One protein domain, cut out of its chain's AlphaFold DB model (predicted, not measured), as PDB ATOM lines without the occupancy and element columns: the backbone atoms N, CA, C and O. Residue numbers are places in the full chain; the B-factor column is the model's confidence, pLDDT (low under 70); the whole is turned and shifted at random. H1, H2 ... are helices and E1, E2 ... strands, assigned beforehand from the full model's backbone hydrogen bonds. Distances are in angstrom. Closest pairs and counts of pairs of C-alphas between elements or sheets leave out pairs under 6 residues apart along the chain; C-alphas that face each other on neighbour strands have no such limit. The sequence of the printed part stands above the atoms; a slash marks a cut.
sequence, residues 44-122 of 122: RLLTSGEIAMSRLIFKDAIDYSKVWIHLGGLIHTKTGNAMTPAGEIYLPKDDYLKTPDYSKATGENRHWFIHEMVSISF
ATOM      1  N   ARG A  44     -42.153 -22.237  26.237       88.00
ATOM      2  CA  ARG A  44     -43.602 -22.065  26.045       88.00
ATOM      3  C   ARG A  44     -44.352 -23.370  26.301       88.00
ATOM      4  O   ARG A  44     -43.760 -24.441  26.242       88.00
ATOM      5  N   LEU A  45     -45.654 -23.272  26.541       90.00
ATOM      6  CA  LEU A  45     -46.554 -24.425  26.498       90.00
ATOM      7  C   LEU A  45     -46.878 -24.806  25.044       90.00
ATOM      8  O   LEU A  45     -46.618 -24.037  24.107       90.00
ATOM      9  N   LEU A  46     -47.473 -25.987  24.874       90.56
ATOM     10  CA  LEU A  46     -48.024 -26.422  23.594       90.56
ATOM     11  C   LEU A  46     -49.118 -25.466  23.101       90.56
ATOM     12  O   LEU A  46     -49.930 -24.955  23.879       90.56
ATOM     13  N   THR A  47     -49.167 -25.246  21.790       93.44
ATOM     14  CA  THR A  47     -50.289 -24.554  21.148       93.44
ATOM     15  C   THR A  47     -51.531 -25.449  21.138       93.44
ATOM     16  O   THR A  47     -51.446 -26.673  21.241       93.44
ATOM     17  N   SER A  48     -52.714 -24.865  20.938       93.81
ATOM     18  CA  SER A  48     -53.944 -25.654  20.767       93.81
ATOM     19  C   SER A  48     -53.871 -26.617  19.576       93.81
ATOM     20  O   SER A  48     -54.408 -27.721  19.652       93.81
ATOM     21  N   GLY A  49     -53.179 -26.230  18.501       93.75
ATOM     22  CA  GLY A  49     -52.961 -27.074  17.329       93.75
ATOM     23  C   GLY A  49     -52.031 -28.252  17.616       93.75
ATOM     24  O   GLY A  49     -52.326 -29.378  17.218       93.75
ATOM     25  N   GLU A  50     -50.942 -28.022  18.351       93.44
ATOM     26  CA  GLU A  50     -50.021 -29.074  18.798       93.44
ATOM     27  C   GLU A  50     -50.717 -30.069  19.726       93.44
ATOM     28  O   GLU A  50     -50.581 -31.276  19.538       93.44
ATOM     29  N   ILE A  51     -51.533 -29.583  20.667       93.94
ATOM     30  CA  ILE A  51     -52.342 -30.437  21.547       93.94
ATOM     31  C   ILE A  51     -53.321 -31.277  20.726       93.94
ATOM     32  O   ILE A  51     -53.379 -32.492  20.901       93.94
ATOM     33  N   ALA A  52     -54.083 -30.654  19.822       94.38
ATOM     34  CA  ALA A  52     -55.054 -31.363  18.993       94.38
ATOM     35  C   ALA A  52     -54.383 -32.445  18.139       94.38
ATOM     36  O   ALA A  52     -54.874 -33.569  18.080       94.38
ATOM     37  N   MET A  53     -53.237 -32.129  17.534       93.94
ATOM     38  CA  MET A  53     -52.458 -33.068  16.735       93.94
ATOM     39  C   MET A  53     -51.929 -34.237  17.574       93.94
ATOM     40  O   MET A  53     -52.103 -35.392  17.189       93.94
ATOM     41  N   SER A  54     -51.330 -33.961  18.733       91.88
ATOM     42  CA  SER A  54     -50.785 -34.999  19.612       91.88
ATOM     43  C   SER A  54     -51.874 -35.882  20.227       91.88
ATOM     44  O   SER A  54     -51.664 -37.083  20.397       91.88
ATOM     45  N   ARG A  55     -53.063 -35.337  20.509       93.44
ATOM     46  CA  ARG A  55     -54.210 -36.112  21.018       93.44
ATOM     47  C   ARG A  55     -54.715 -37.171  20.045       93.44
ATOM     48  O   ARG A  55     -55.240 -38.185  20.497       93.44
ATOM     49  N   LEU A  56     -54.519 -36.992  18.737       93.06
ATOM     50  CA  LEU A  56     -54.862 -38.024  17.747       93.06
ATOM     51  C   LEU A  56     -54.037 -39.307  17.929       93.06
ATOM     52  O   LEU A  56     -54.492 -40.378  17.537       93.06
ATOM     53  N   ILE A  57     -52.847 -39.198  18.526       90.44
ATOM     54  CA  ILE A  57     -51.884 -40.294  18.672       90.44
ATOM     55  C   ILE A  57     -51.880 -40.815  20.112       90.44
ATOM     56  O   ILE A  57     -52.078 -42.005  20.339       90.44
ATOM     57  N   PHE A  58     -51.708 -39.920  21.089       90.12
ATOM     58  CA  PHE A  58     -51.509 -40.282  22.498       90.12
ATOM     59  C   PHE A  58     -52.787 -40.204  23.345       90.12
ATOM     60  O   PHE A  58     -52.783 -40.616  24.502       90.12
ATOM     61  N   LYS A  59     -53.898 -39.713  22.779       90.69
ATOM     62  CA  LYS A  59     -55.192 -39.560  23.464       90.69
ATOM     63  C   LYS A  59     -55.052 -38.796  24.786       90.69
ATOM     64  O   LYS A  59     -54.743 -37.611  24.758       90.69
ATOM     65  N   ASP A  60     -55.276 -39.461  25.915       89.00
ATOM     66  CA  ASP A  60     -55.189 -38.887  27.261       89.00
ATOM     67  C   ASP A  60     -54.026 -39.484  28.075       89.00
ATOM     68  O   ASP A  60     -53.969 -39.318  29.288       89.00
ATOM     69  N   ALA A  61     -53.081 -40.173  27.417       87.19
ATOM     70  CA  ALA A  61     -51.884 -40.712  28.070       87.19
ATOM     71  C   ALA A  61     -50.909 -39.614  28.532       87.19
ATOM     72  O   ALA A  61     -50.070 -39.856  29.393       87.19
ATOM     73  N   ILE A  62     -51.022 -38.407  27.969       86.19
ATOM     74  CA  ILE A  62     -50.158 -37.265  28.268       86.19
ATOM     75  C   ILE A  62     -50.992 -36.146  28.890       86.19
ATOM     76  O   ILE A  62     -52.002 -35.717  28.330       86.19
ATOM     77  N   ASP A  63     -50.524 -35.601  30.012       89.00
ATOM     78  CA  ASP A  63     -51.041 -34.340  30.545       89.00
ATOM     79  C   ASP A  63     -50.405 -33.157  29.800       89.00
ATOM     80  O   ASP A  63     -49.381 -32.601  30.200       89.00
ATOM     81  N   TYR A  64     -51.030 -32.762  28.690       88.50
ATOM     82  CA  TYR A  64     -50.545 -31.690  27.815       88.50
ATOM     83  C   TYR A  64     -50.380 -30.331  28.508       88.50
ATOM     84  O   TYR A  64     -49.640 -29.485  28.010       88.50
ATOM     85  N   SER A  65     -51.044 -30.108  29.649       87.12
ATOM     86  CA  SER A  65     -50.910 -28.862  30.415       87.12
ATOM     87  C   SER A  65     -49.544 -28.722  31.092       87.12
ATOM     88  O   SER A  65     -49.145 -27.618  31.465       87.12
ATOM     89  N   LYS A  66     -48.819 -29.837  31.224       85.75
ATOM     90  CA  LYS A  66     -47.499 -29.919  31.853       85.75
ATOM     91  C   LYS A  66     -46.356 -30.011  30.846       85.75
ATOM     92  O   LYS A  66     -45.203 -29.983  31.260       85.75
ATOM     93  N   VAL A  67     -46.657 -30.099  29.549       84.62
ATOM     94  CA  VAL A  67     -45.638 -30.212  28.503       84.62
ATOM     95  C   VAL A  67     -45.101 -28.833  28.145       84.62
ATOM     96  O   VAL A  67     -45.816 -27.979  27.610       84.62
ATOM     97  N   TRP A  68     -43.814 -28.639  28.413       84.69
ATOM     98  CA  TRP A  68     -43.083 -27.427  28.068       84.69
ATOM     99  C   TRP A  68     -42.162 -27.671  26.879       84.69
ATOM    100  O   TRP A  68     -41.496 -28.699  26.791       84.69
ATOM    101  N   ILE A  69     -42.096 -26.688  25.985       83.25
ATOM    102  CA  ILE A  69     -41.109 -26.601  24.915       83.25
ATOM    103  C   ILE A  69     -40.101 -25.527  25.302       83.25
ATOM    104  O   ILE A  69     -40.464 -24.360  25.441       83.25
ATOM    105  N   HIS A  70     -38.841 -25.908  25.449       78.88
ATOM    106  CA  HIS A  70     -37.725 -25.071  25.855       78.88
ATOM    107  C   HIS A  70     -36.891 -24.662  24.636       78.88
ATOM    108  O   HIS A  70     -36.620 -25.460  23.736       78.88
ATOM    109  N   LEU A  71     -36.472 -23.398  24.620       69.62
ATOM    110  CA  LEU A  71     -35.541 -22.842  23.645       69.62
ATOM    111  C   LEU A  71     -34.104 -23.114  24.111       69.62
ATOM    112  O   LEU A  71     -33.634 -22.496  25.067       69.62
ATOM    113  N   GLY A  72     -33.399 -23.984  23.385       59.53
ATOM    114  CA  GLY A  72     -32.012 -24.374  23.651       59.53
ATOM    115  C   GLY A  72     -31.904 -25.858  23.997       59.53
ATOM    116  O   GLY A  72     -32.645 -26.346  24.837       59.53
ATOM    117  N   GLY A  73     -30.991 -26.582  23.343       55.53
ATOM    118  CA  GLY A  73     -30.724 -27.991  23.649       55.53
ATOM    119  C   GLY A  73     -30.060 -28.158  25.018       55.53
ATOM    120  O   GLY A  73     -29.254 -27.321  25.423       55.53
ATOM    121  N   LEU A  74     -30.375 -29.251  25.719       45.12
ATOM    122  CA  LEU A  74     -29.857 -29.559  27.061       45.12
ATOM    123  C   LEU A  74     -28.325 -29.759  27.104       45.12
ATOM    124  O   LEU A  74     -27.707 -29.688  28.163       45.12
ATOM    125  N   ILE A  75     -27.693 -29.980  25.952       43.25
ATOM    126  CA  ILE A  75     -26.257 -30.222  25.803       43.25
ATOM    127  C   ILE A  75     -25.714 -29.429  24.610       43.25
ATOM    128  O   ILE A  75     -26.391 -29.259  23.599       43.25
ATOM    129  N   HIS A  76     -24.476 -28.941  24.732       42.03
ATOM    130  CA  HIS A  76     -23.752 -28.109  23.755       42.03
ATOM    131  C   HIS A  76     -23.408 -28.826  22.428       42.03
ATOM    132  O   HIS A  76     -22.340 -28.611  21.855       42.03
ATOM    133  N   THR A  77     -24.269 -29.693  21.906       40.47
ATOM    134  CA  THR A  77     -23.969 -30.476  20.710       40.47
ATOM    135  C   THR A  77     -24.691 -29.903  19.499       40.47
ATOM    136  O   THR A  77     -25.916 -29.889  19.403       40.47
ATOM    137  N   LYS A  78     -23.879 -29.429  18.551       41.78
ATOM    138  CA  LYS A  78     -24.212 -29.082  17.164       41.78
ATOM    139  C   LYS A  78     -24.750 -30.296  16.376       41.78
ATOM    140  O   LYS A  78     -24.162 -30.663  15.364       41.78
ATOM    141  N   THR A  79     -25.803 -30.962  16.837       42.50
ATOM    142  CA  THR A  79     -26.266 -32.220  16.221       42.50
ATOM    143  C   THR A  79     -27.730 -32.238  15.811       42.50
ATOM    144  O   THR A  79     -28.155 -33.240  15.264       42.50
ATOM    145  N   GLY A  80     -28.495 -31.157  15.992       48.38
ATOM    146  CA  GLY A  80     -29.880 -31.109  15.495       48.38
ATOM    147  C   GLY A  80     -30.829 -32.116  16.160       48.38
ATOM    148  O   GLY A  80     -31.933 -32.321  15.675       48.38
ATOM    149  N   ASN A  81     -30.423 -32.723  17.279       45.59
ATOM    150  CA  ASN A  81     -31.262 -33.645  18.030       45.59
ATOM    151  C   ASN A  81     -32.047 -32.863  19.084       45.59
ATOM    152  O   ASN A  81     -31.449 -32.146  19.894       45.59
ATOM    153  N   ALA A  82     -33.370 -33.012  19.083       50.28
ATOM    154  CA  ALA A  82     -34.160 -32.689  20.257       50.28
ATOM    155  C   ALA A  82     -33.906 -33.745  21.335       50.28
ATOM    156  O   ALA A  82     -33.472 -34.868  21.065       50.28
ATOM    157  N   MET A  83     -34.078 -33.327  22.580       56.28
ATOM    158  CA  MET A  83     -33.990 -34.215  23.724       56.28
ATOM    159  C   MET A  83     -35.186 -33.959  24.615       56.28
ATOM    160  O   MET A  83     -35.511 -32.805  24.902       56.28
ATOM    161  N   THR A  84     -35.764 -35.050  25.106       53.47
ATOM    162  CA  THR A  84     -36.908 -35.024  26.011       53.47
ATOM    163  C   THR A  84     -36.592 -35.784  27.306       53.47
ATOM    164  O   THR A  84     -37.028 -36.922  27.477       53.47
ATOM    165  N   PRO A  85     -35.789 -35.234  28.235       51.69
ATOM    166  CA  PRO A  85     -35.647 -35.812  29.563       51.69
ATOM    167  C   PRO A  85     -36.751 -35.281  30.488       51.69
ATOM    168  O   PRO A  85     -36.958 -34.075  30.592       51.69
ATOM    169  N   ALA A  86     -37.438 -36.189  31.189       56.22
ATOM    170  CA  ALA A  86     -38.437 -35.881  32.222       56.22
ATOM    171  C   ALA A  86     -39.703 -35.121  31.755       56.22
ATOM    172  O   ALA A  86     -40.312 -34.396  32.540       56.22
ATOM    173  N   GLY A  87     -40.135 -35.308  30.502       60.53
ATOM    174  CA  GLY A  87     -41.403 -34.755  29.995       60.53
ATOM    175  C   GLY A  87     -41.341 -33.302  29.505       60.53
ATOM    176  O   GLY A  87     -42.380 -32.704  29.221       60.53
ATOM    177  N   GLU A  88     -40.139 -32.737  29.377       65.81
ATOM    178  CA  GLU A  88     -39.891 -31.415  28.794       65.81
ATOM    179  C   GLU A  88     -39.178 -31.554  27.442       65.81
ATOM    180  O   GLU A  88     -38.196 -32.283  27.335       65.81
ATOM    181  N   ILE A  89     -39.649 -30.843  26.413       72.88
ATOM    182  CA  ILE A  89     -39.075 -30.871  25.060       72.88
ATOM    183  C   ILE A  89     -38.035 -29.759  24.934       72.88
ATOM    184  O   ILE A  89     -38.367 -28.588  25.106       72.88
ATOM    185  N   TYR A  90     -36.804 -30.085  24.550       71.38
ATOM    186  CA  TYR A  90     -35.751 -29.101  24.277       71.38
ATOM    187  C   TYR A  90     -35.476 -29.017  22.775       71.38
ATOM    188  O   TYR A  90     -35.060 -30.001  22.164       71.38
ATOM    189  N   LEU A  91     -35.684 -27.837  22.176       70.81
ATOM    190  CA  LEU A  91     -35.532 -27.622  20.731       70.81
ATOM    191  C   LEU A  91     -34.335 -26.711  20.408       70.81
ATOM    192  O   LEU A  91     -34.054 -25.761  21.155       70.81
ATOM    193  N   PRO A  92     -33.642 -26.923  19.270       67.75
ATOM    194  CA  PRO A  92     -32.678 -25.970  18.745       67.75
ATOM    195  C   PRO A  92     -33.333 -24.606  18.496       67.75
ATOM    196  O   PRO A  92     -34.499 -24.496  18.113       67.75
ATOM    197  N   LYS A  93     -32.555 -23.541  18.706       67.38
ATOM    198  CA  LYS A  93     -33.028 -22.149  18.634       67.38
ATOM    199  C   LYS A  93     -33.715 -21.820  17.305       67.38
ATOM    200  O   LYS A  93     -34.726 -21.123  17.300       67.38
ATOM    201  N   ASP A  94     -33.160 -22.305  16.200       69.69
ATOM    202  CA  ASP A  94     -33.676 -22.035  14.860       69.69
ATOM    203  C   ASP A  94     -35.069 -22.627  14.654       69.69
ATOM    204  O   ASP A  94     -35.951 -21.928  14.161       69.69
ATOM    205  N   ASP A  95     -35.288 -23.867  15.086       68.62
ATOM    206  CA  ASP A  95     -36.570 -24.547  14.904       68.62
ATOM    207  C   ASP A  95     -37.650 -23.940  15.795       68.62
ATOM    208  O   ASP A  95     -38.755 -23.675  15.319       68.62
ATOM    209  N   TYR A  96     -37.302 -23.614  17.045       69.69
ATOM    210  CA  TYR A  96     -38.205 -22.945  17.981       69.69
ATOM    211  C   TYR A  96     -38.659 -21.569  17.469       69.69
ATOM    212  O   TYR A  96     -39.831 -21.217  17.579       69.69
ATOM    213  N   LEU A  97     -37.736 -20.767  16.919       70.81
ATOM    214  CA  LEU A  97     -38.055 -19.418  16.441       70.81
ATOM    215  C   LEU A  97     -38.785 -19.427  15.093       70.81
ATOM    216  O   LEU A  97     -39.649 -18.581  14.871       70.81
ATOM    217  N   LYS A  98     -38.445 -20.356  14.193       79.00
ATOM    218  CA  LYS A  98     -39.065 -20.456  12.861       79.00
ATOM    219  C   LYS A  98     -40.434 -21.136  12.905       79.00
ATOM    220  O   LYS A  98     -41.265 -20.861  12.042       79.00
ATOM    221  N   THR A  99     -40.681 -21.988  13.902       79.75
ATOM    222  CA  THR A  99     -41.906 -22.788  14.009       79.75
ATOM    223  C   THR A  99     -42.648 -22.491  15.316       79.75
ATOM    224  O   THR A  99     -42.512 -23.218  16.301       79.75
ATOM    225  N   PRO A 100     -43.482 -21.436  15.351       83.44
ATOM    226  CA  PRO A 100     -44.270 -21.110  16.540       83.44
ATOM    227  C   PRO A 100     -45.372 -22.142  16.838       83.44
ATOM    228  O   PRO A 100     -45.853 -22.195  17.967       83.44
ATOM    229  N   ASP A 101     -45.778 -22.937  15.840       86.44
ATOM    230  CA  ASP A 101     -46.826 -23.957  15.934       86.44
ATOM    231  C   ASP A 101     -46.498 -25.148  15.014       86.44
ATOM    232  O   ASP A 101     -46.662 -25.071  13.791       86.44
ATOM    233  N   TYR A 102     -46.036 -26.261  15.591       87.19
ATOM    234  CA  TYR A 102     -45.621 -27.455  14.841       87.19
ATOM    235  C   TYR A 102     -46.784 -28.151  14.119       87.19
ATOM    236  O   TYR A 102     -46.568 -28.847  13.126       87.19
ATOM    237  N   SER A 103     -48.034 -27.893  14.522       88.25
ATOM    238  CA  SER A 103     -49.218 -28.403  13.815       88.25
ATOM    239  C   SER A 103     -49.432 -27.769  12.434       88.25
ATOM    240  O   SER A 103     -50.169 -28.306  11.601       88.25
ATOM    241  N   LYS A 104     -48.773 -26.638  12.161       89.12
ATOM    242  CA  LYS A 104     -48.816 -25.921  10.876       89.12
ATOM    243  C   LYS A 104     -47.525 -26.067  10.076       89.12
ATOM    244  O   LYS A 104     -47.440 -25.557   8.963       89.12
ATOM    245  N   ALA A 105     -46.535 -26.765  10.625       85.12
ATOM    246  CA  ALA A 105     -45.251 -26.960   9.981       85.12
ATOM    247  C   ALA A 105     -45.331 -27.960   8.814       85.12
ATOM    248  O   ALA A 105     -46.311 -28.705   8.655       85.12
ATOM    249  N   THR A 106     -44.265 -27.981   8.011       84.00
ATOM    250  CA  THR A 106     -44.032 -28.991   6.972       84.00
ATOM    251  C   THR A 106     -43.951 -30.395   7.582       84.00
ATOM    252  O   THR A 106     -43.769 -30.559   8.791       84.00
ATOM    253  N   GLY A 107     -44.115 -31.427   6.749       81.94
ATOM    254  CA  GLY A 107     -44.203 -32.820   7.205       81.94
ATOM    255  C   GLY A 107     -43.018 -33.278   8.059       81.94
ATOM    256  O   GLY A 107     -43.230 -33.968   9.049       81.94
ATOM    257  N   GLU A 108     -41.803 -32.840   7.731       81.56
ATOM    258  CA  GLU A 108     -40.582 -33.178   8.472       81.56
ATOM    259  C   GLU A 108     -40.604 -32.624   9.904       81.56
ATOM    260  O   GLU A 108     -40.533 -33.391  10.861       81.56
ATOM    261  N   ASN A 109     -40.834 -31.317  10.067       79.69
ATOM    262  CA  ASN A 109     -40.913 -30.680  11.387       79.69
ATOM    263  C   ASN A 109     -42.084 -31.218  12.220       79.69
ATOM    264  O   ASN A 109     -41.987 -31.330  13.441       79.69
ATOM    265  N   ARG A 110     -43.195 -31.565  11.564       85.38
ATOM    266  CA  ARG A 110     -44.355 -32.182  12.212       85.38
ATOM    267  C   ARG A 110     -44.044 -33.595  12.704       85.38
ATOM    268  O   ARG A 110     -44.394 -33.933  13.830       85.38
ATOM    269  N   HIS A 111     -43.396 -34.407  11.869       83.69
ATOM    270  CA  HIS A 111     -42.969 -35.761  12.219       83.69
ATOM    271  C   HIS A 111     -41.984 -35.735  13.385       83.69
ATOM    272  O   HIS A 111     -42.163 -36.466  14.353       83.69
ATOM    273  N   TRP A 112     -40.997 -34.846  13.315       80.12
ATOM    274  CA  TRP A 112     -40.006 -34.671  14.364       80.12
ATOM    275  C   TRP A 112     -40.631 -34.235  15.696       80.12
ATOM    276  O   TRP A 112     -40.349 -34.835  16.727       80.12
ATOM    277  N   PHE A 113     -41.569 -33.283  15.683       86.50
ATOM    278  CA  PHE A 113     -42.313 -32.915  16.891       86.50
ATOM    279  C   PHE A 113     -43.052 -34.114  17.510       86.50
ATOM    280  O   PHE A 113     -42.996 -34.322  18.720       86.50
ATOM    281  N   ILE A 114     -43.718 -34.935  16.692       86.56
ATOM    282  CA  ILE A 114     -44.389 -36.146  17.180       86.56
ATOM    283  C   ILE A 114     -43.387 -37.177  17.714       86.56
ATOM    284  O   ILE A 114     -43.681 -37.809  18.725       86.56
ATOM    285  N   HIS A 115     -42.218 -37.328  17.083       84.06
ATOM    286  CA  HIS A 115     -41.145 -38.201  17.563       84.06
ATOM    287  C   HIS A 115     -40.726 -37.840  18.995       84.06
ATOM    288  O   HIS A 115     -40.622 -38.720  19.844       84.06
ATOM    289  N   GLU A 116     -40.587 -36.551  19.301       82.06
ATOM    290  CA  GLU A 116     -40.265 -36.095  20.658       82.06
ATOM    291  C   GLU A 116     -41.423 -36.288  21.644       82.06
ATOM    292  O   GLU A 116     -41.205 -36.699  22.781       82.06
ATOM    293  N   MET A 117     -42.671 -36.074  21.212       83.19
ATOM    294  CA  MET A 117     -43.851 -36.331  22.051       83.19
ATOM    295  C   MET A 117     -43.962 -37.803  22.483       83.19
ATOM    296  O   MET A 117     -44.463 -38.069  23.575       83.19
ATOM    297  N   VAL A 118     -43.476 -38.757  21.673       80.81
ATOM    298  CA  VAL A 118     -43.412 -40.182  22.059       80.81
ATOM    299  C   VAL A 118     -42.577 -40.361  23.327       80.81
ATOM    300  O   VAL A 118     -42.980 -41.099  24.219       80.81
ATOM    301  N   SER A 119     -41.466 -39.633  23.447       75.44
ATOM    302  CA  SER A 119     -40.579 -39.689  24.614       75.44
ATOM    303  C   SER A 119     -41.213 -39.136  25.899       75.44
ATOM    304  O   SER A 119     -40.720 -39.427  26.983       75.44
ATOM    305  N   ILE A 120     -42.307 -38.368  25.808       74.94
ATOM    306  CA  ILE A 120     -43.061 -37.855  26.971       74.94
ATOM    307  C   ILE A 120     -44.039 -38.898  27.522       74.94
ATOM    308  O   ILE A 120     -44.384 -38.861  28.696       74.94
ATOM    309  N   SER A 121     -44.531 -39.798  26.670       60.88
ATOM    310  CA  SER A 121     -45.670 -40.665  26.987       60.88
ATOM    311  C   SER A 121     -45.335 -41.888  27.858       60.88
ATOM    312  O   SER A 121     -46.250 -42.672  28.115       60.88
ATOM    313  N   PHE A 122     -44.073 -42.090  28.255       54.34
ATOM    314  CA  PHE A 122     -43.604 -43.274  28.992       54.34
ATOM    315  C   PHE A 122     -43.453 -43.040  30.494       54.34
ATOM    316  O   PHE A 122     -43.000 -41.942  30.889       54.34
TER     317      PHE A 122
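Overview. This is residues 44 to 122 of the 122 residues of an uncharacterized protein of Acinetobacter johnsonii (UniProt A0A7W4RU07). A small two-stranded parallel ribbon, E1 and E2, and the long helix H3, which packs beside E2, make the core of a rounded body; H1 lies at one end of the longest axis, and the loop of residues 72 to 87 swings wide towards the other. The short helix H2 sits by the end of the ribbon, next to Leu 71. The printed part has 79 residues with three named helices and two named strands, in the order H1, E1, E2, H2, H3; the class is mixed, helices and strands, and under half of the residues, 39 of 79, are in named elements. It is compact, with a radius of gyration of the C-alphas of 11.6 A and spans of 34 by 26 by 19 A.

Arrangement. Near the first printed residue, residues 44 to 45 form a short antiparallel pairing with residues 68 to 69 of E1, a strand of residues 68 to 71. E1 is the parallel neighbour of E2, residues 88 to 91, at 29 degrees. N 70 and O 89 are 2.7 A apart and N 89 and O 68 are 2.9 A apart, both within hydrogen-bond range. H1, residues 48 to 58, is close to but not clearly touching H3, residues 107 to 120; the closest C-alphas, of Ser 54 and Ile 114, are 6.9 A apart. H1 and H3 run the same way at a steep tilt of 64 degrees. The closest C-alphas of E2 and H3, of Ile 89 and Glu 116, are 6.9 A apart, while E1 and H3 are apart. H2, residues 93 to 98, comes within 5.6 A of E1, between the C-alphas of Lys 93 and Leu 71. H2 and H3 are only just apart, their closest C-alphas at 8.3 A; H1 and H2 are apart. In H2 every O i to N i+4 pair is within hydrogen-bond range, against 5 of 7 in H1 and 8 of 10 in H3.

Along the chain. H1 begins at C-alpha 48, at (-53.944, -25.654, 20.767), and is 14.9 A long from first to last C-alpha. E1 and E2 are 9.9 A each, and H2 is 8.5 A. H3, the longest helix, covers 20.4 A and ends at C-alpha 120, at (-43.061, -37.855, 26.971).

Size, cuts and confidence. The two C-alphas farthest apart, of Asp 60 and Lys 78, are 34.0 A apart. The printed part has no cut and ends at the chain's last residue, Phe 122. The link from E1 to E2 is long, with 16 residues; that from E2 to H2 is tight. The mean pLDDT of the printed part is 75.9, and residues 71 to 88, 92 to 96 and 121 to 122 are under 70.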